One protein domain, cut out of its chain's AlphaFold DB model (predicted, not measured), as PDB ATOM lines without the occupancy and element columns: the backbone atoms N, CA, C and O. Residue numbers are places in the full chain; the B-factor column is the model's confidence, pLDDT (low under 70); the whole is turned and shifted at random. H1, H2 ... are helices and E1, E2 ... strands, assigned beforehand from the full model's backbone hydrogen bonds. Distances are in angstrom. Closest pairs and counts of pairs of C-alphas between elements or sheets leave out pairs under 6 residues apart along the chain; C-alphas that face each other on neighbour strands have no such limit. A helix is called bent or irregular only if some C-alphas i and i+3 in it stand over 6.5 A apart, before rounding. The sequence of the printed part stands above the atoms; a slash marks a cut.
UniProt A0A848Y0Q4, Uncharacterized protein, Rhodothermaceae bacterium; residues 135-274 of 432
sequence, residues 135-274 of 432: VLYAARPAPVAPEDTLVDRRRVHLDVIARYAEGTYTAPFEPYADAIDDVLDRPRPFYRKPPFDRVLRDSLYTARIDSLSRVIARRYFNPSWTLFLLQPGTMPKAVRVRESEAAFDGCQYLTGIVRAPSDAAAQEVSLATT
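AT A GLANCE: This is residues 135 to 274 of the 432 residues of an uncharacterized protein of Rhodothermaceae bacterium (UniProt A0A848Y0Q4). A strongly twisted, branched sheet of eight strands has the last part of the long helix H2 packed on one face and the short helix H3 on the opposite face. H2 extends beyond the sheet and pairs with H1 in a helical hairpin, an arm that makes the length of the domain, with residues 191 to 196 standing free at its tip. The 140 printed residues include three named helices and eight named strands, in the order E1 E2 E3 H1 H2 E4 E5 E6 E7 H3 E8; the neighbour strands are antiparallel, and the class is mixed, helices and strands. The whole is loose, with a radius of gyration of the C-alphas of 18.1 A, and flat, spanning 61 by 45 by 22 A.

IN THESE COORDINATES: E1, residues 135 to 141, begins at C-alpha 135 (35.915, -1.068, 11.257) and is 19.3 A long. E2, residues 155 to 165, is 28.7 A long and bends by 56 degrees at residue 162. E3 is residues 168 to 170. H1, residues 174 to 184, is 15.2 A long and irregular: C-alphas 175 and 178 are 7.8 A apart. H2, residues 195 to 220, runs 38.1 A from C-alpha 195 (72.632, -15.390, 31.722); it is neither bent nor irregular, but only just, with C-alphas 196 and 199 6.1 A apart. E4 is residues 227 to 230 and E5 residues 237 to 239. E6, residues 241 to 247, is 17.5 A long, and E7, residues 253 to 259, 19.5 A. H3 is residues 263 to 267, and E8, residues 270 to 273, ends at C-alpha 273 (30.789, -2.099, 13.254).

HOW THE PARTS SIT: E1, E2 and E3 form a meander, each strand the antiparallel neighbour of the one before; N 138 and O 159 are 2.8 A apart, N 170 and O 163 2.8 A. E1 lies on one side of E2, E3 and E7 on the other side, with N 158 and O 256 at 2.7 A. E6 and E7 are a hairpin, with N 245 and O 255 at 2.8 A. On the other side of E1 from E2 is E8, with N 137 and O 272 at 2.8 A. E4 has E8 on one side, N 228 and O 273 at 2.8 A, and E5 on the other, N 229 and O 237 at 2.8 A. E5 runs on into E6 at 63 degrees. H2 is on the sheet; the closest C-alphas of H2 and E6, Ser 213 and Ala 246, are 5.2 A apart. H1 is not on the sheet; it touches H2 at residues 208 to 216 alone, closest C-alphas Val 183 and Ile 209, 6.8 A, at a shallow tilt of 7 degrees, opposite ways. H3 is on the sheet at a height of 8.2 A, over none of the strands. Every O i to N i+4 pair is within hydrogen-bond range in H3, 5 of 7 in H1 and 19 of 22 in H2.

THE WHOLE: The C-alphas farthest apart, Pro 194 and Gly 233, are 61.9 A apart. The printed part has no cut. The link from E1 to E2 is long. Mean pLDDT of the printed part is 81.5; residues 145 to 152, 186 to 202 and 232 to 233 are under 70.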
ATOM      1  N   VAL A 135      35.288   0.201  10.907       91.19
ATOM      2  CA  VAL A 135      35.915  -1.068  11.257       91.19
ATOM      3  C   VAL A 135      34.815  -2.107  11.387       91.19
ATOM      4  O   VAL A 135      33.825  -1.861  12.078       91.19
ATOM      5  N   LEU A 136      35.000  -3.249  10.733       93.19
ATOM      6  CA  LEU A 136      34.133  -4.414  10.842       93.19
ATOM      7  C   LEU A 136      34.728  -5.404  11.840       93.19
ATOM      8  O   LEU A 136      35.940  -5.633  11.850       93.19
ATOM      9  N   TYR A 137      33.865  -6.009  12.648       94.44
ATOM     10  CA  TYR A 137      34.245  -7.000  13.645       94.44
ATOM     11  C   TYR A 137      33.359  -8.240  13.536       94.44
ATOM     12  O   TYR A 137      32.152  -8.124  13.316       94.44
ATOM     13  N   ALA A 138      33.943  -9.414  13.752       93.38
ATOM     14  CA  ALA A 138      33.190 -10.621  14.054       93.38
ATOM     15  C   ALA A 138      32.900 -10.619  15.553       93.38
ATOM     16  O   ALA A 138      33.806 -10.405  16.351       93.38
ATOM     17  N   ALA A 139      31.648 -10.831  15.935       92.94
ATOM     18  CA  ALA A 139      31.210 -10.835  17.318       92.94
ATOM     19  C   ALA A 139      30.813 -12.255  17.722       92.94
ATOM     20  O   ALA A 139      29.835 -12.799  17.213       92.94
ATOM     21  N   ARG A 140      31.571 -12.873  18.627       91.88
ATOM     22  CA  ARG A 140      31.362 -14.264  19.045       91.88
ATOM     23  C   ARG A 140      31.131 -14.380  20.543       91.88
ATOM     24  O   ARG A 140      31.714 -13.600  21.297       91.88
ATOM     25  N   PRO A 141      30.347 -15.370  20.996       90.38
ATOM     26  CA  PRO A 141      30.319 -15.742  22.403       90.38
ATOM     27  C   PRO A 141      31.746 -15.935  22.921       90.38
ATOM     28  O   PRO A 141      32.540 -16.640  22.292       90.38
ATOM     29  N   ALA A 142      32.079 -15.307  24.048       85.06
ATOM     30  CA  ALA A 142      33.338 -15.595  24.717       85.06
ATOM     31  C   ALA A 142      33.371 -17.090  25.079       85.06
ATOM     32  O   ALA A 142      32.355 -17.616  25.555       85.06
ATOM     33  N   PRO A 143      34.495 -17.796  24.872       78.94
ATOM     34  CA  PRO A 143      34.629 -19.155  25.368       78.94
ATOM     35  C   PRO A 143      34.452 -19.130  26.889       78.94
ATOM     36  O   PRO A 143      35.225 -18.501  27.604       78.94
ATOM     37  N   VAL A 144      33.398 -19.778  27.380       70.44
ATOM     38  CA  VAL A 144      33.116 -19.852  28.816       70.44
ATOM     39  C   VAL A 144      34.019 -20.933  29.397       70.44
ATOM     40  O   VAL A 144      33.877 -22.106  29.032       70.44
ATOM     41  N   ALA A 145      34.949 -20.563  30.281       68.62
ATOM     42  CA  ALA A 145      35.707 -21.563  31.020       68.62
ATOM     43  C   ALA A 145      34.728 -22.408  31.861       68.62
ATOM     44  O   ALA A 145      33.737 -21.873  32.364       68.62
ATOM     45  N   PRO A 146      34.965 -23.721  32.049       65.81
ATOM     46  CA  PRO A 146      34.049 -24.594  32.796       65.81
ATOM     47  C   PRO A 146      33.728 -24.109  34.221       65.81
ATOM     48  O   PRO A 146      32.723 -24.513  34.802       65.81
ATOM     49  N   GLU A 147      34.595 -23.264  34.776       67.19
ATOM     50  CA  GLU A 147      34.557 -22.730  36.136       67.19
ATOM     51  C   GLU A 147      33.937 -21.326  36.266       67.19
ATOM     52  O   GLU A 147      33.739 -20.853  37.387       67.19
ATOM     53  N   ASP A 148      33.549 -20.689  35.156       59.25
ATOM     54  CA  ASP A 148      33.056 -19.311  35.169       59.25
ATOM     55  C   ASP A 148      31.561 -19.168  35.518       59.25
ATOM     56  O   ASP A 148      30.688 -19.985  35.194       59.25
ATOM     57  N   THR A 149      31.258 -18.070  36.216       56.69
ATOM     58  CA  THR A 149      29.931 -17.754  36.767       56.69
ATOM     59  C   THR A 149      28.924 -17.303  35.695       56.69
ATOM     60  O   THR A 149      29.268 -17.007  34.553       56.69
ATOM     61  N   LEU A 150      27.638 -17.168  36.060       57.41
ATOM     62  CA  LEU A 150      26.582 -16.631  35.179       57.41
ATOM     63  C   LEU A 150      26.906 -15.247  34.570       57.41
ATOM     64  O   LEU A 150      26.321 -14.895  33.547       57.41
ATOM     65  N   VAL A 151      27.804 -14.461  35.181       58.03
ATOM     66  CA  VAL A 151      28.187 -13.116  34.711       58.03
ATOM     67  C   VAL A 151      29.062 -13.175  33.451       58.03
ATOM     68  O   VAL A 151      28.903 -12.320  32.579       58.03
ATOM     69  N   ASP A 152      29.891 -14.210  33.287       65.31
ATOM     70  CA  ASP A 152      30.727 -14.394  32.090       65.31
ATOM     71  C   ASP A 152      29.925 -14.818  30.859       65.31
ATOM     72  O   ASP A 152      30.320 -14.538  29.729       65.31
ATOM     73  N   ARG A 153      28.727 -15.386  31.048       71.25
ATOM     74  CA  ARG A 153      27.887 -15.888  29.946       71.25
ATOM     75  C   ARG A 153      27.369 -14.815  28.987       71.25
ATOM     76  O   ARG A 153      26.748 -15.158  27.991       71.25
ATOM     77  N   ARG A 154      27.577 -13.526  29.288       87.12
ATOM     78  CA  ARG A 154      27.212 -12.399  28.409       87.12
ATOM     79  C   ARG A 154      28.410 -11.686  27.783       87.12
ATOM     80  O   ARG A 154      28.234 -10.591  27.243       87.12
ATOM     81  N   ARG A 155      29.616 -12.243  27.888       91.69
ATOM     82  CA  ARG A 155      30.799 -11.684  27.229       91.69
ATOM     83  C   ARG A 155      30.789 -12.081  25.759       91.69
ATOM     84  O   ARG A 155      30.551 -13.234  25.416       91.69
ATOM     85  N   VAL A 156      31.025 -11.096  24.904       93.12
ATOM     86  CA  VAL A 156      31.156 -11.272  23.458       93.12
ATOM     87  C   VAL A 156      32.526 -10.749  23.058       93.12
ATOM     88  O   VAL A 156      32.868  -9.609  23.386       93.12
ATOM     89  N   HIS A 157      33.301 -11.599  22.395       94.19
ATOM     90  CA  HIS A 157      34.586 -11.265  21.797       94.19
ATOM     91  C   HIS A 157      34.348 -10.628  20.432       94.19
ATOM     92  O   HIS A 157      33.531 -11.109  19.651       94.19
ATOM     93  N   LEU A 158      35.047  -9.533  20.172       94.75
ATOM     94  CA  LEU A 158      35.045  -8.803  18.920       94.75
ATOM     95  C   LEU A 158      36.407  -8.977  18.267       94.75
ATOM     96  O   LEU A 158      37.385  -8.427  18.767       94.75
ATOM     97  N   ASP A 159      36.461  -9.673  17.141       94.25
ATOM     98  CA  ASP A 159      37.685  -9.855  16.363       94.25
ATOM     99  C   ASP A 159      37.654  -8.927  15.152       94.25
ATOM    100  O   ASP A 159      36.646  -8.858  14.448       94.25
ATOM    101  N   VAL A 160      38.740  -8.197  14.892       93.88
ATOM    102  CA  VAL A 160      38.777  -7.246  13.772       93.88
ATOM    103  C   VAL A 160      38.847  -7.992  12.436       93.88
ATOM    104  O   VAL A 160      39.754  -8.791  12.207       93.88
ATOM    105  N   ILE A 161      37.904  -7.693  11.543       94.25
ATOM    106  CA  ILE A 161      37.816  -8.278  10.200       94.25
ATOM    107  C   ILE A 161      38.591  -7.408   9.209       94.25
ATOM    108  O   ILE A 161      39.603  -7.820   8.653       94.25
ATOM    109  N   ALA A 162      38.104  -6.186   8.995       93.75
ATOM    110  CA  ALA A 162      38.577  -5.290   7.950       93.75
ATOM    111  C   ALA A 162      38.286  -3.836   8.314       93.75
ATOM    112  O   ALA A 162      37.407  -3.535   9.130       93.75
ATOM    113  N   ARG A 163      39.000  -2.925   7.656       91.69
ATOM    114  CA  ARG A 163      38.591  -1.524   7.554       91.69
ATOM    115  C   ARG A 163      37.932  -1.312   6.202       91.69
ATOM    116  O   ARG A 163      38.501  -1.694   5.187       91.69
ATOM    117  N   TYR A 164      36.768  -0.684   6.191       89.38
ATOM    118  CA  TYR A 164      36.106  -0.260   4.966       89.38
ATOM    119  C   TYR A 164      36.181   1.259   4.877       89.38
ATOM    120  O   TYR A 164      35.859   1.937   5.850       89.38
ATOM    121  N   ALA A 165      36.651   1.792   3.755       86.12
ATOM    122  CA  ALA A 165      36.692   3.221   3.470       86.12
ATOM    123  C   ALA A 165      36.659   3.423   1.954       86.12
ATOM    124  O   ALA A 165      37.262   2.645   1.221       86.12
ATOM    125  N   GLU A 166      35.944   4.451   1.488       83.06
ATOM    126  CA  GLU A 166      35.932   4.842   0.068       83.06
ATOM    127  C   GLU A 166      35.595   3.685  -0.896       83.06
ATOM    128  O   GLU A 166      36.198   3.531  -1.957       83.06
ATOM    129  N   GLY A 167      34.644   2.820  -0.525       83.94
ATOM    130  CA  GLY A 167      34.258   1.682  -1.368       83.94
ATOM    131  C   GLY A 167      35.191   0.471  -1.297       83.94
ATOM    132  O   GLY A 167      34.942  -0.517  -1.982       83.94
ATOM    133  N   THR A 168      36.255   0.529  -0.493       88.06
ATOM    134  CA  THR A 168      37.322  -0.476  -0.484       88.06
ATOM    135  C   THR A 168      37.523  -1.073   0.902       88.06
ATOM    136  O   THR A 168      37.511  -0.378   1.919       88.06
ATOM    137  N   TYR A 169      37.749  -2.384   0.930       91.25
ATOM    138  CA  TYR A 169      38.179  -3.108   2.116       91.25
ATOM    139  C   TYR A 169      39.705  -3.149   2.186       91.25
ATOM    140  O   TYR A 169      40.374  -3.476   1.211       91.25
ATOM    141  N   THR A 170      40.252  -2.853   3.358       91.44
ATOM    142  CA  THR A 170      41.692  -2.849   3.631       91.44
ATOM    143  C   THR A 170      41.991  -3.686   4.864       91.44
ATOM    144  O   THR A 170      41.143  -3.852   5.756       91.44
ATOM    145  N   ALA A 171      43.214  -4.216   4.916       88.44
ATOM    146  CA  ALA A 171      43.654  -4.987   6.062       88.44
ATOM    147  C   ALA A 171      43.642  -4.090   7.307       88.44
ATOM    148  O   ALA A 171      44.143  -2.962   7.273       88.44
ATOM    149  N   PRO A 172      43.096  -4.564   8.440       84.69
ATOM    150  CA  PRO A 172      42.976  -3.713   9.612       84.69
ATOM    151  C   PRO A 172      44.348  -3.261  10.119       84.69
ATOM    152  O   PRO A 172      44.491  -2.143  10.595       84.69
ATOM    153  N   PHE A 173      45.395  -4.062   9.963       83.25
ATOM    154  CA  PHE A 173      46.722  -3.717  10.472       83.25
ATOM    155  C   PHE A 173      47.620  -2.992   9.482       83.25
ATOM    156  O   PHE A 173      48.720  -2.621   9.872       83.25
ATOM    157  N   GLU A 174      47.165  -2.724   8.258       81.25
ATOM    158  CA  GLU A 174      47.976  -2.048   7.239       81.25
ATOM    159  C   GLU A 174      48.626  -0.742   7.744       81.25
ATOM    160  O   GLU A 174      49.835  -0.593   7.578       81.25
ATOM    161  N   PRO A 175      47.935   0.154   8.488       81.00
ATOM    162  CA  PRO A 175      48.565   1.374   9.015       81.00
ATOM    163  C   PRO A 175      49.644   1.139  10.083       81.00
ATOM    164  O   PRO A 175      50.301   2.086  10.509       81.00
ATOM    165  N   TYR A 176      49.759  -0.090  10.585       81.75
ATOM    166  CA  TYR A 176      50.669  -0.490  11.653       81.75
ATOM    167  C   TYR A 176      51.696  -1.527  11.196       81.75
ATOM    168  O   TYR A 176      52.521  -1.908  12.021       81.75
ATOM    169  N   ALA A 177      51.664  -1.962   9.930       83.69
ATOM    170  CA  ALA A 177      52.520  -3.030   9.415       83.69
ATOM    171  C   ALA A 177      54.003  -2.738   9.690       83.69
ATOM    172  O   ALA A 177      54.634  -3.492  10.417       83.69
ATOM    173  N   ASP A 178      54.501  -1.561   9.291       83.81
ATOM    174  CA  ASP A 178      55.895  -1.155   9.528       83.81
ATOM    175  C   ASP A 178      56.286  -1.141  11.017       83.81
ATOM    176  O   ASP A 178      57.417  -1.451  11.382       83.81
ATOM    177  N   ALA A 179      55.359  -0.752  11.899       83.69
ATOM    178  CA  ALA A 179      55.613  -0.702  13.337       83.69
ATOM    179  C   ALA A 179      55.611  -2.101  13.968       83.69
ATOM    180  O   ALA A 179      56.362  -2.346  14.911       83.69
ATOM    181  N   ILE A 180      54.764  -3.001  13.465       83.88
ATOM    182  CA  ILE A 180      54.744  -4.412  13.850       83.88
ATOM    183  C   ILE A 180      56.043  -5.068  13.370       83.88
ATOM    184  O   ILE A 180      56.759  -5.646  14.189       83.88
ATOM    185  N   ASP A 181      56.406  -4.876  12.105       85.19
ATOM    186  CA  ASP A 181      57.614  -5.431  11.499       85.19
ATOM    187  C   ASP A 181      58.886  -4.902  12.180       85.19
ATOM    188  O   ASP A 181      59.719  -5.704  12.584       85.19
ATOM    189  N   ASP A 182      59.023  -3.595  12.463       84.00
ATOM    190  CA  ASP A 182      60.186  -3.062  13.212       84.00
ATOM    191  C   ASP A 182      60.330  -3.696  14.605       84.00
ATOM    192  O   ASP A 182      61.444  -3.860  15.114       84.00
ATOM    193  N   VAL A 183      59.221  -4.054  15.253       81.88
ATOM    194  CA  VAL A 183      59.264  -4.717  16.558       81.88
ATOM    195  C   VAL A 183      59.619  -6.203  16.421       81.88
ATOM    196  O   VAL A 183      60.372  -6.700  17.264       81.88
ATOM    197  N   LEU A 184      59.141  -6.885  15.374       80.38
ATOM    198  CA  LEU A 184      59.348  -8.320  15.141       80.38
ATOM    199  C   LEU A 184      60.694  -8.666  14.472       80.38
ATOM    200  O   LEU A 184      61.319  -9.656  14.859       80.38
ATOM    201  N   ASP A 185      61.169  -7.852  13.525       80.69
ATOM    202  CA  ASP A 185      62.421  -8.052  12.772       80.69
ATOM    203  C   ASP A 185      63.669  -7.767  13.603       80.69
ATOM    204  O   ASP A 185      64.783  -8.203  13.276       80.69
ATOM    205  N   ARG A 186      63.522  -7.033  14.710       69.75
ATOM    206  CA  ARG A 186      64.637  -6.824  15.626       69.75
ATOM    207  C   ARG A 186      65.074  -8.181  16.154       69.75
ATOM    208  O   ARG A 186      64.257  -8.895  16.731       69.75
ATOM    209  N   PRO A 187      66.362  -8.541  15.994       61.53
ATOM    210  CA  PRO A 187      66.826  -9.883  16.274       61.53
ATOM    211  C   PRO A 187      66.425 -10.255  17.692       61.53
ATOM    212  O   PRO A 187      66.948  -9.684  18.659       61.53
ATOM    213  N   ARG A 188      65.517 -11.236  17.812       61.12
ATOM    214  CA  ARG A 188      65.317 -11.938  19.077       61.12
ATOM    215  C   ARG A 188      66.717 -12.336  19.527       61.12
ATOM    216  O   ARG A 188      67.474 -12.856  18.699       61.12
ATOM    217  N   PRO A 189      67.132 -12.041  20.764       55.16
ATOM    218  CA  PRO A 189      68.455 -12.409  21.235       55.16
ATOM    219  C   PRO A 189      68.562 -13.943  21.291       55.16
ATOM    220  O   PRO A 189      68.424 -14.564  22.338       55.16
ATOM    221  N   PHE A 190      68.808 -14.584  20.147       50.47
ATOM    222  CA  PHE A 190      68.970 -16.021  20.043       50.47
ATOM    223  C   PHE A 190      70.306 -16.402  20.710       50.47
ATOM    224  O   PHE A 190      71.398 -16.180  20.187       50.47
ATOM    225  N   TYR A 191      70.189 -16.954  21.919       52.56
ATOM    226  CA  TYR A 191      71.002 -18.014  22.536       52.56
ATOM    227  C   TYR A 191      72.538 -17.904  22.643       52.56
ATOM    228  O   TYR A 191      73.162 -18.890  23.031       52.56
ATOM    229  N   ARG A 192      73.197 -16.766  22.375       49.25
ATOM    230  CA  ARG A 192      74.683 -16.730  22.358       49.25
ATOM    231  C   ARG A 192      75.430 -15.960  23.461       49.25
ATOM    232  O   ARG A 192      76.655 -15.907  23.377       49.25
ATOM    233  N   LYS A 193      74.799 -15.400  24.506       48.38
ATOM    234  CA  LYS A 193      75.523 -14.611  25.543       48.38
ATOM    235  C   LYS A 193      75.007 -14.798  26.993       48.38
ATOM    236  O   LYS A 193      73.895 -15.287  27.160       48.38
ATOM    237  N   PRO A 194      75.841 -14.504  28.026       50.22
ATOM    238  CA  PRO A 194      75.702 -15.011  29.404       50.22
ATOM    239  C   PRO A 194      74.399 -14.606  30.133       50.22
ATOM    240  O   PRO A 194      73.776 -13.607  29.778       50.22
ATOM    241  N   PRO A 195      74.001 -15.354  31.184       56.62
ATOM    242  CA  PRO A 195      72.632 -15.390  31.722       56.62
ATOM    243  C   PRO A 195      72.072 -14.069  32.275       56.62
ATOM    244  O   PRO A 195      70.859 -13.888  32.258       56.62
ATOM    245  N   PHE A 196      72.909 -13.131  32.728       53.88
ATOM    246  CA  PHE A 196      72.431 -11.860  33.298       53.88
ATOM    247  C   PHE A 196      71.976 -10.842  32.241       53.88
ATOM    248  O   PHE A 196      71.056 -10.070  32.492       53.88
ATOM    249  N   ASP A 197      72.552 -10.883  31.039       56.72
ATOM    250  CA  ASP A 197      72.194  -9.975  29.937       56.72
ATOM    251  C   ASP A 197      70.895 -10.404  29.225       56.72
ATOM    252  O   ASP A 197      70.305  -9.637  28.465       56.72
ATOM    253  N   ARG A 198      70.443 -11.641  29.482       55.31
ATOM    254  CA  ARG A 198      69.253 -12.260  28.887       55.31
ATOM    255  C   ARG A 198      67.960 -11.699  29.472       55.31
ATOM    256  O   ARG A 198      67.123 -11.199  28.732       55.31
ATOM    257  N   VAL A 199      67.841 -11.701  30.801       58.00
ATOM    258  CA  VAL A 199      66.613 -11.282  31.505       58.00
ATOM    259  C   VAL A 199      66.249  -9.831  31.184       58.00
ATOM    260  O   VAL A 199      65.088  -9.526  30.930       58.00
ATOM    261  N   LEU A 200      67.241  -8.937  31.131       58.38
ATOM    262  CA  LEU A 200      67.032  -7.521  30.816       58.38
ATOM    263  C   LEU A 200      66.616  -7.287  29.354       58.38
ATOM    264  O   LEU A 200      65.737  -6.466  29.101       58.38
ATOM    265  N   ARG A 201      67.214  -7.996  28.388       58.28
ATOM    266  CA  ARG A 201      66.883  -7.837  26.958       58.28
ATOM    267  C   ARG A 201      65.525  -8.435  26.610       58.28
ATOM    268  O   ARG A 201      64.772  -7.781  25.894       58.28
ATOM    269  N   ASP A 202      65.202  -9.598  27.171       67.62
ATOM    270  CA  ASP A 202      63.885 -10.223  27.026       67.62
ATOM    271  C   ASP A 202      62.810  -9.304  27.634       67.62
ATOM    272  O   ASP A 202      61.813  -9.011  26.983       67.62
ATOM    273  N   SER A 203      63.076  -8.705  28.804       72.00
ATOM    274  CA  SER A 203      62.161  -7.736  29.433       72.00
ATOM    275  C   SER A 203      61.921  -6.485  28.578       72.00
ATOM    276  O   SER A 203      60.794  -6.006  28.498       72.00
ATOM    277  N   LEU A 204      62.958  -5.934  27.933       77.50
ATOM    278  CA  LEU A 204      62.816  -4.749  27.073       77.50
ATOM    279  C   LEU A 204      62.093  -5.058  25.757       77.50
ATOM    280  O   LEU A 204      61.360  -4.206  25.259       77.50
ATOM    281  N   TYR A 205      62.312  -6.241  25.185       77.75
ATOM    282  CA  TYR A 205      61.608  -6.699  23.989       77.75
ATOM    283  C   TYR A 205      60.122  -6.946  24.290       77.75
ATOM    284  O   TYR A 205      59.273  -6.328  23.646       77.75
ATOM    285  N   THR A 206      59.806  -7.710  25.342       80.06
ATOM    286  CA  THR A 206      58.423  -7.928  25.799       80.06
ATOM    287  C   THR A 206      57.732  -6.605  26.123       80.06
ATOM    288  O   THR A 206      56.650  -6.342  25.615       80.06
ATOM    289  N   ALA A 207      58.389  -5.694  26.852       82.44
ATOM    290  CA  ALA A 207      57.806  -4.388  27.166       82.44
ATOM    291  C   ALA A 207      57.482  -3.542  25.920       82.44
ATOM    292  O   ALA A 207      56.525  -2.764  25.941       82.44
ATOM    293  N   ARG A 208      58.266  -3.668  24.838       84.31
ATOM    294  CA  ARG A 208      58.002  -2.976  23.565       84.31
ATOM    295  C   ARG A 208      56.803  -3.570  22.841       84.31
ATOM    296  O   ARG A 208      55.936  -2.796  22.439       84.31
ATOM    297  N   ILE A 209      56.733  -4.896  22.727       84.62
ATOM    298  CA  ILE A 209      55.573  -5.583  22.143       84.62
ATOM    299  C   ILE A 209      54.320  -5.242  22.936       84.62
ATOM    300  O   ILE A 209      53.374  -4.727  22.360       84.62
ATOM    301  N   ASP A 210      54.344  -5.379  24.261       85.81
ATOM    302  CA  ASP A 210      53.203  -5.052  25.119       85.81
ATOM    303  C   ASP A 210      52.782  -3.579  24.993       85.81
ATOM    304  O   ASP A 210      51.606  -3.224  25.119       85.81
ATOM    305  N   SER A 211      53.741  -2.673  24.781       86.44
ATOM    306  CA  SER A 211      53.445  -1.267  24.510       86.44
ATOM    307  C   SER A 211      52.744  -1.089  23.162       86.44
ATOM    308  O   SER A 211      51.715  -0.416  23.116       86.44
ATOM    309  N   LEU A 212      53.263  -1.694  22.089       87.88
ATOM    310  CA  LEU A 212      52.661  -1.633  20.756       87.88
ATOM    311  C   LEU A 212      51.270  -2.284  20.746       87.88
ATOM    312  O   LEU A 212      50.307  -1.650  20.313       87.88
ATOM    313  N   SER A 213      51.143  -3.478  21.328       89.12
ATOM    314  CA  SER A 213      49.886  -4.198  21.530       89.12
ATOM    315  C   SER A 213      48.828  -3.324  22.184       89.12
ATOM    316  O   SER A 213      47.725  -3.188  21.663       89.12
ATOM    317  N   ARG A 214      49.168  -2.639  23.283       89.19
ATOM    318  CA  ARG A 214      48.231  -1.732  23.962       89.19
ATOM    319  C   ARG A 214      47.845  -0.522  23.117       89.19
ATOM    320  O   ARG A 214      46.701  -0.077  23.210       89.19
ATOM    321  N   VAL A 215      48.764   0.032  22.325       88.69
ATOM    322  CA  VAL A 215      48.467   1.164  21.430       88.69
ATOM    323  C   VAL A 215      47.491   0.739  20.334       88.69
ATOM    324  O   VAL A 215      46.469   1.400  20.148       88.69
ATOM    325  N   ILE A 216      47.761  -0.384  19.664       90.00
ATOM    326  CA  ILE A 216      46.899  -0.912  18.599       90.00
ATOM    327  C   ILE A 216      45.538  -1.330  19.176       90.00
ATOM    328  O   ILE A 216      44.502  -0.924  18.649       90.00
ATOM    329  N   ALA A 217      45.510  -2.030  20.314       91.00
ATOM    330  CA  ALA A 217      44.268  -2.413  20.982       91.00
ATOM    331  C   ALA A 217      43.392  -1.202  21.323       91.00
ATOM    332  O   ALA A 217      42.204  -1.182  21.008       91.00
ATOM    333  N   ARG A 218      43.979  -0.135  21.878       88.12
ATOM    334  CA  ARG A 218      43.252   1.109  22.177       88.12
ATOM    335  C   ARG A 218      42.769   1.845  20.936       88.12
ATOM    336  O   ARG A 218      41.803   2.599  21.042       88.12
ATOM    337  N   ARG A 219      43.422   1.670  19.783       88.69
ATOM    338  CA  ARG A 219      42.937   2.231  18.520       88.69
ATOM    339  C   ARG A 219      41.651   1.543  18.089       88.69
ATOM    340  O   ARG A 219      40.694   2.239  17.788       88.69
ATOM    341  N   TYR A 220      41.645   0.214  18.054       89.44
ATOM    342  CA  TYR A 220      40.523  -0.572  17.532       89.44
ATOM    343  C   TYR A 220      39.372  -0.731  18.517       89.44
ATOM    344  O   TYR A 220      38.218  -0.831  18.107       89.44
ATOM    345  N   PHE A 221      39.678  -0.721  19.810       92.44
ATOM    346  CA  PHE A 221      38.729  -0.948  20.889       92.44
ATOM    347  C   PHE A 221      38.754   0.207  21.884       92.44
ATOM    348  O   PHE A 221      38.842   0.027  23.099       92.44
ATOM    349  N   ASN A 222      38.697   1.432  21.365       85.81
ATOM    350  CA  ASN A 222      38.665   2.619  22.201       85.81
ATOM    351  C   ASN A 222      37.390   2.614  23.078       85.81
ATOM    352  O   ASN A 222      36.285   2.633  22.532       85.81
ATOM    353  N   PRO A 223      37.492   2.668  24.420       83.69
ATOM    354  CA  PRO A 223      36.320   2.647  25.304       83.69
ATOM    355  C   PRO A 223      35.349   3.822  25.098       83.69
ATOM    356  O   PRO A 223      34.174   3.737  25.457       83.69
ATOM    357  N   SER A 224      35.826   4.931  24.516       82.75
ATOM    358  CA  SER A 224      34.983   6.081  24.166       82.75
ATOM    359  C   SER A 224      34.129   5.846  22.916       82.75
ATOM    360  O   SER A 224      33.123   6.539  22.722       82.75
ATOM    361  N   TRP A 225      34.469   4.854  22.089       83.50
ATOM    362  CA  TRP A 225      33.721   4.528  20.881       83.50
ATOM    363  C   TRP A 225      32.418   3.812  21.211       83.50
ATOM    364  O   TRP A 225      32.277   3.116  22.221       83.50
ATOM    365  N   THR A 226      31.419   4.057  20.370       86.50
ATOM    366  CA  THR A 226      30.196   3.257  20.347       86.50
ATOM    367  C   THR A 226      30.363   2.268  19.214       86.50
ATOM    368  O   THR A 226      30.599   2.693  18.089       86.50
ATOM    369  N   LEU A 227      30.271   0.980  19.520       92.06
ATOM    370  CA  LEU A 227      30.178  -0.049  18.494       92.06
ATOM    371  C   LEU A 227      28.712  -0.433  18.341       92.06
ATOM    372  O   LEU A 227      27.938  -0.330  19.294       92.06
ATOM    373  N   PHE A 228      28.336  -0.880  17.157       90.12
ATOM    374  CA  PHE A 228      26.991  -1.328  16.850       90.12
ATOM    375  C   PHE A 228      27.044  -2.823  16.586       90.12
ATOM    376  O   PHE A 228      27.662  -3.254  15.619       90.12
ATOM    377  N   LEU A 229      26.440  -3.601  17.484       90.12
ATOM    378  CA  LEU A 229      26.263  -5.034  17.312       90.12
ATOM    379  C   LEU A 229      25.099  -5.266  16.350       90.12
ATOM    380  O   LEU A 229      23.986  -4.777  16.572       90.12
ATOM    381  N   LEU A 230      25.382  -6.006  15.291       84.62
ATOM    382  CA  LEU A 230      24.501  -6.305  14.181       84.62
ATOM    383  C   LEU A 230      23.998  -7.727  14.370       84.62
ATOM    384  O   LEU A 230      24.705  -8.697  14.089       84.62
ATOM    385  N   GLN A 231      22.781  -7.847  14.891       75.81
ATOM    386  CA  GLN A 231      22.130  -9.142  14.986       75.81
ATOM    387  C   GLN A 231      21.124  -9.301  13.857       75.81
ATOM    388  O   GLN A 231      20.420  -8.337  13.528       75.81
ATOM    389  N   PRO A 232      20.976 -10.521  13.331       65.62
ATOM    390  CA  PRO A 232      19.905 -10.795  12.406       65.62
ATOM    391  C   PRO A 232      18.546 -10.460  13.064       65.62
ATOM    392  O   PRO A 232      18.236 -10.974  14.131       65.62
ATOM    393  N   GLY A 233      17.728  -9.587  12.468       61.34
ATOM    394  CA  GLY A 233      16.319  -9.392  12.880       61.34
ATOM    395  C   GLY A 233      16.048  -8.106  13.558       61.34
ATOM    396  O   GLY A 233      14.894  -7.769  13.810       61.34
ATOM    397  N   THR A 234      17.112  -7.408  13.894       70.31
ATOM    398  CA  THR A 234      17.027  -6.399  14.913       70.31
ATOM    399  C   THR A 234      17.784  -5.177  14.469       70.31
ATOM    400  O   THR A 234      18.816  -5.256  13.806       70.31
ATOM    401  N   MET A 235      17.264  -4.032  14.889       72.69
ATOM    402  CA  MET A 235      18.001  -2.787  14.792       72.69
ATOM    403  C   MET A 235      19.354  -2.933  15.501       72.69
ATOM    404  O   MET A 235      19.369  -3.455  16.629       72.69
ATOM    405  N   PRO A 236      20.445  -2.422  14.902       82.31
ATOM    406  CA  PRO A 236      21.765  -2.429  15.512       82.31
ATOM    407  C   PRO A 236      21.727  -1.946  16.963       82.31
ATOM    408  O   PRO A 236      21.088  -0.941  17.295       82.31
ATOM    409  N   LYS A 237      22.407  -2.668  17.854       87.88
ATOM    410  CA  LYS A 237      22.448  -2.337  19.282       87.88
ATOM    411  C   LYS A 237      23.794  -1.740  19.645       87.88
ATOM    412  O   LYS A 237      24.835  -2.354  19.440       87.88
ATOM    413  N   ALA A 238      23.764  -0.549  20.232       90.31
ATOM    414  CA  ALA A 238      24.962   0.098  20.738       90.31
ATOM    415  C   ALA A 238      25.573  -0.722  21.888       90.31
ATOM    416  O   ALA A 238      24.918  -0.982  22.899       90.31
ATOM    417  N   VAL A 239      26.846  -1.076  21.753       93.19
ATOM    418  CA  VAL A 239      27.653  -1.737  22.777       93.19
ATOM    419  C   VAL A 239      28.917  -0.926  23.054       93.19
ATOM    420  O   VAL A 239      29.347  -0.080  22.264       93.19
ATOM    421  N   ARG A 240      29.500  -1.150  24.233       93.38
ATOM    422  CA  ARG A 240      30.725  -0.486  24.686       93.38
ATOM    423  C   ARG A 240      31.772  -1.530  25.014       93.38
ATOM    424  O   ARG A 240      31.482  -2.454  25.778       93.38
ATOM    425  N   VAL A 241      32.969  -1.326  24.475       93.44
ATOM    426  CA  VAL A 241      34.162  -2.093  24.834       93.44
ATOM    427  C   VAL A 241      34.426  -1.933  26.327       93.44
ATOM    428  O   VAL A 241      34.390  -0.822  26.862       93.44
ATOM    429  N   ARG A 242      34.652  -3.061  26.995       91.94
ATOM    430  CA  ARG A 242      35.038  -3.140  28.407       91.94
ATOM    431  C   ARG A 242      36.521  -3.407  28.544       91.94
ATOM    432  O   ARG A 242      37.198  -2.707  29.290       91.94
ATOM    433  N   GLU A 243      36.997  -4.378  27.782       91.94
ATOM    434  CA  GLU A 243      38.379  -4.835  27.779       91.94
ATOM    435  C   GLU A 243      38.854  -4.964  26.334       91.94
ATOM    436  O   GLU A 243      38.054  -5.084  25.403       91.94
ATOM    437  N   SER A 244      40.165  -4.905  26.151       93.19
ATOM    438  CA  SER A 244      40.811  -5.085  24.859       93.19
ATOM    439  C   SER A 244      42.126  -5.809  25.077       93.19
ATOM    440  O   SER A 244      42.919  -5.378  25.920       93.19
ATOM    441  N   GLU A 245      42.372  -6.841  24.292       89.31
ATOM    442  CA  GLU A 245      43.564  -7.669  24.366       89.31
ATOM    443  C   GLU A 245      44.200  -7.749  22.982       89.31
ATOM    444  O   GLU A 245      43.512  -7.806  21.961       89.31
ATOM    445  N   ALA A 246      45.528  -7.708  22.944       89.94
ATOM    446  CA  ALA A 246      46.277  -7.889  21.716       89.94
ATOM    447  C   ALA A 246      47.603  -8.577  22.012       89.94
ATOM    448  O   ALA A 246      48.315  -8.190  22.944       89.94
ATOM    449  N   ALA A 247      47.948  -9.545  21.178       87.25
ATOM    450  CA  ALA A 247      49.254 -10.174  21.148       87.25
ATOM    451  C   ALA A 247      49.729 -10.220  19.697       87.25
ATOM    452  O   ALA A 247      48.951 -10.515  18.794       87.25
ATOM    453  N   PHE A 248      50.999  -9.885  19.483       84.38
ATOM    454  CA  PHE A 248      51.631  -9.887  18.160       84.38
ATOM    455  C   PHE A 248      52.890 -10.767  18.112       84.38
ATOM    456  O   PHE A 248      53.516 -10.884  17.062       84.38
ATOM    457  N   ASP A 249      53.252 -11.404  19.230       81.38
ATOM    458  CA  ASP A 249      54.362 -12.354  19.330       81.38
ATOM    459  C   ASP A 249      53.853 -13.712  19.826       81.38
ATOM    460  O   ASP A 249      53.183 -13.790  20.855       81.38
ATOM    461  N   GLY A 250      54.185 -14.776  19.091       82.94
ATOM    462  CA  GLY A 250      53.567 -16.088  19.248       82.94
ATOM    463  C   GLY A 250      52.170 -16.057  18.645       82.94
ATOM    464  O   GLY A 250      52.031 -15.769  17.456       82.94
ATOM    465  N   CYS A 251      51.158 -16.277  19.482       84.00
ATOM    466  CA  CYS A 251      49.766 -16.129  19.090       84.00
ATOM    467  C   CYS A 251      49.489 -14.678  18.671       84.00
ATOM    468  O   CYS A 251      49.686 -13.745  19.454       84.00
ATOM    469  N   GLN A 252      49.012 -14.487  17.447       85.38
ATOM    470  CA  GLN A 252      48.632 -13.194  16.906       85.38
ATOM    471  C   GLN A 252      47.122 -13.017  16.997       85.38
ATOM    472  O   GLN A 252      46.364 -13.724  16.340       85.38
ATOM    473  N   TYR A 253      46.671 -12.060  17.799       87.00
ATOM    474  CA  TYR A 253      45.258 -11.715  17.892       87.00
ATOM    475  C   TYR A 253      45.068 -10.276  18.355       87.00
ATOM    476  O   TYR A 253      45.905  -9.689  19.043       87.00
ATOM    477  N   LEU A 254      43.915  -9.722  18.004       91.31
ATOM    478  CA  LEU A 254      43.414  -8.458  18.513       91.31
ATOM    479  C   LEU A 254      41.925  -8.645  18.784       91.31
ATOM    480  O   LEU A 254      41.134  -8.748  17.845       91.31
ATOM    481  N   THR A 255      41.554  -8.666  20.059       92.56
ATOM    482  CA  THR A 255      40.175  -8.903  20.473       92.56
ATOM    483  C   THR A 255      39.689  -7.838  21.448       92.56
ATOM    484  O   THR A 255      40.437  -7.304  22.271       92.56
ATOM    485  N   GLY A 256      38.423  -7.472  21.315       93.94
ATOM    486  CA  GLY A 256      37.732  -6.545  22.196       93.94
ATOM    487  C   GLY A 256      36.603  -7.272  22.889       93.94
ATOM    488  O   GLY A 256      35.919  -8.079  22.279       93.94
ATOM    489  N   ILE A 257      36.363  -6.975  24.155       93.94
ATOM    490  CA  ILE A 257      35.329  -7.663  24.924       93.94
ATOM    491  C   ILE A 257      34.215  -6.676  25.223       93.94
ATOM    492  O   ILE A 257      34.430  -5.606  25.805       93.94
ATOM    493  N   VAL A 258      33.000  -7.042  24.827       94.12
ATOM    494  CA  VAL A 258      31.780  -6.285  25.107       94.12
ATOM    495  C   VAL A 258      30.808  -7.119  25.925       94.12
ATOM    496  O   VAL A 258      30.868  -8.348  25.964       94.12
ATOM    497  N   ARG A 259      29.871  -6.432  26.577       92.75
ATOM    498  CA  ARG A 259      28.702  -7.079  27.167       92.75
ATOM    499  C   ARG A 259      27.598  -7.149  26.122       92.75
ATOM    500  O   ARG A 259      27.197  -6.109  25.597       92.75
ATOM    501  N   ALA A 260      27.086  -8.348  25.877       90.56
ATOM    502  CA  ALA A 260      25.960  -8.562  24.987       90.56
ATOM    503  C   ALA A 260      24.716  -7.772  25.452       90.56
ATOM    504  O   ALA A 260      24.430  -7.727  26.659       90.56
ATOM    505  N   PRO A 261      23.947  -7.173  24.525       89.00
ATOM    506  CA  PRO A 261      22.715  -6.455  24.855       89.00
ATOM    507  C   PRO A 261      21.586  -7.387  25.330       89.00
ATOM    508  O   PRO A 261      20.658  -6.932  25.997       89.00
ATOM    509  N   SER A 262      21.661  -8.683  25.018       87.38
ATOM    510  CA  SER A 262      20.699  -9.718  25.408       87.38
ATOM    511  C   SER A 262      21.395 -11.075  25.573       87.38
ATOM    512  O   SER A 262      22.543 -11.231  25.162       87.38
ATOM    513  N   ASP A 263      20.716 -12.061  26.172       86.31
ATOM    514  CA  ASP A 263      21.243 -13.434  26.257       86.31
ATOM    515  C   ASP A 263      21.363 -14.084  24.875       86.31
ATOM    516  O   ASP A 263      22.364 -14.733  24.598       86.31
ATOM    517  N   ALA A 264      20.395 -13.848  23.984       82.94
ATOM    518  CA  ALA A 264      20.450 -14.338  22.606       82.94
ATOM    519  C   ALA A 264      21.690 -13.800  21.868       82.94
ATOM    520  O   ALA A 264      22.432 -14.558  21.256       82.94
ATOM    521  N   ALA A 265      21.991 -12.505  22.027       83.31
ATOM    522  CA  ALA A 265      23.189 -11.886  21.455       83.31
ATOM    523  C   ALA A 265      24.506 -12.458  21.997       83.31
ATOM    524  O   ALA A 265      25.537 -12.335  21.348       83.31
ATOM    525  N   ALA A 266      24.485 -13.038  23.198       86.56
ATOM    526  CA  ALA A 266      25.657 -13.658  23.801       86.56
ATOM    527  C   ALA A 266      25.874 -15.107  23.357       86.56
ATOM    528  O   ALA A 266      26.923 -15.666  23.649       86.56
ATOM    529  N   GLN A 267      24.879 -15.730  22.721       84.75
ATOM    530  CA  GLN A 267      24.902 -17.146  22.350       84.75
ATOM    531  C   GLN A 267      25.163 -17.362  20.860       84.75
ATOM    532  O   GLN A 267      25.498 -18.472  20.452       84.75
ATOM    533  N   GLU A 268      25.042 -16.310  20.056       81.38
ATOM    534  CA  GLU A 268      25.118 -16.389  18.605       81.38
ATOM    535  C   GLU A 268      26.317 -15.618  18.057       81.38
ATOM    536  O   GLU A 268      26.707 -14.564  18.566       81.38
ATOM    537  N   VAL A 269      26.880 -16.143  16.971       84.19
ATOM    538  CA  VAL A 269      27.834 -15.405  16.146       84.19
ATOM    539  C   VAL A 269      27.086 -14.290  15.414       84.19
ATOM    540  O   VAL A 269      26.053 -14.514  14.778       84.19
ATOM    541  N   SER A 270      27.611 -13.077  15.519       86.75
ATOM    542  CA  SER A 270      27.062 -11.854  14.942       86.75
ATOM    543  C   SER A 270      28.187 -10.986  14.374       86.75
ATOM    544  O   SER A 270      29.361 -11.351  14.422       86.75
ATOM    545  N   LEU A 271      27.840  -9.835  13.805       91.06
ATOM    546  CA  LEU A 271      28.816  -8.856  13.329       91.06
ATOM    547  C   LEU A 271      28.754  -7.609  14.207       91.06
ATOM    548  O   LEU A 271      27.746  -7.345  14.858       91.06
ATOM    549  N   ALA A 272      29.810  -6.808  14.215       91.94
ATOM    550  CA  ALA A 272      29.762  -5.462  14.764       91.94
ATOM    551  C   ALA A 272      30.489  -4.467  13.860       91.94
ATOM    552  O   ALA A 272      31.321  -4.839  13.035       91.94
ATOM    553  N   THR A 273      30.172  -3.186  14.022       91.75
ATOM    554  CA  THR A 273      30.789  -2.099  13.254       91.75
ATOM    555  C   THR A 273      30.918  -0.824  14.086       91.75
ATOM    556  O   THR A 273      30.157  -0.603  15.030       91.75
ATOM    557  N   THR A 274      31.874   0.043  13.752       89.75
ATOM    558  CA  THR A 274      31.937   1.414  14.297       89.75
ATOM    559  C   THR A 274      30.895   2.352  13.684       89.75
ATOM    560  O   THR A 274      30.699   3.455  14.188       89.75
TER     561      THR A 274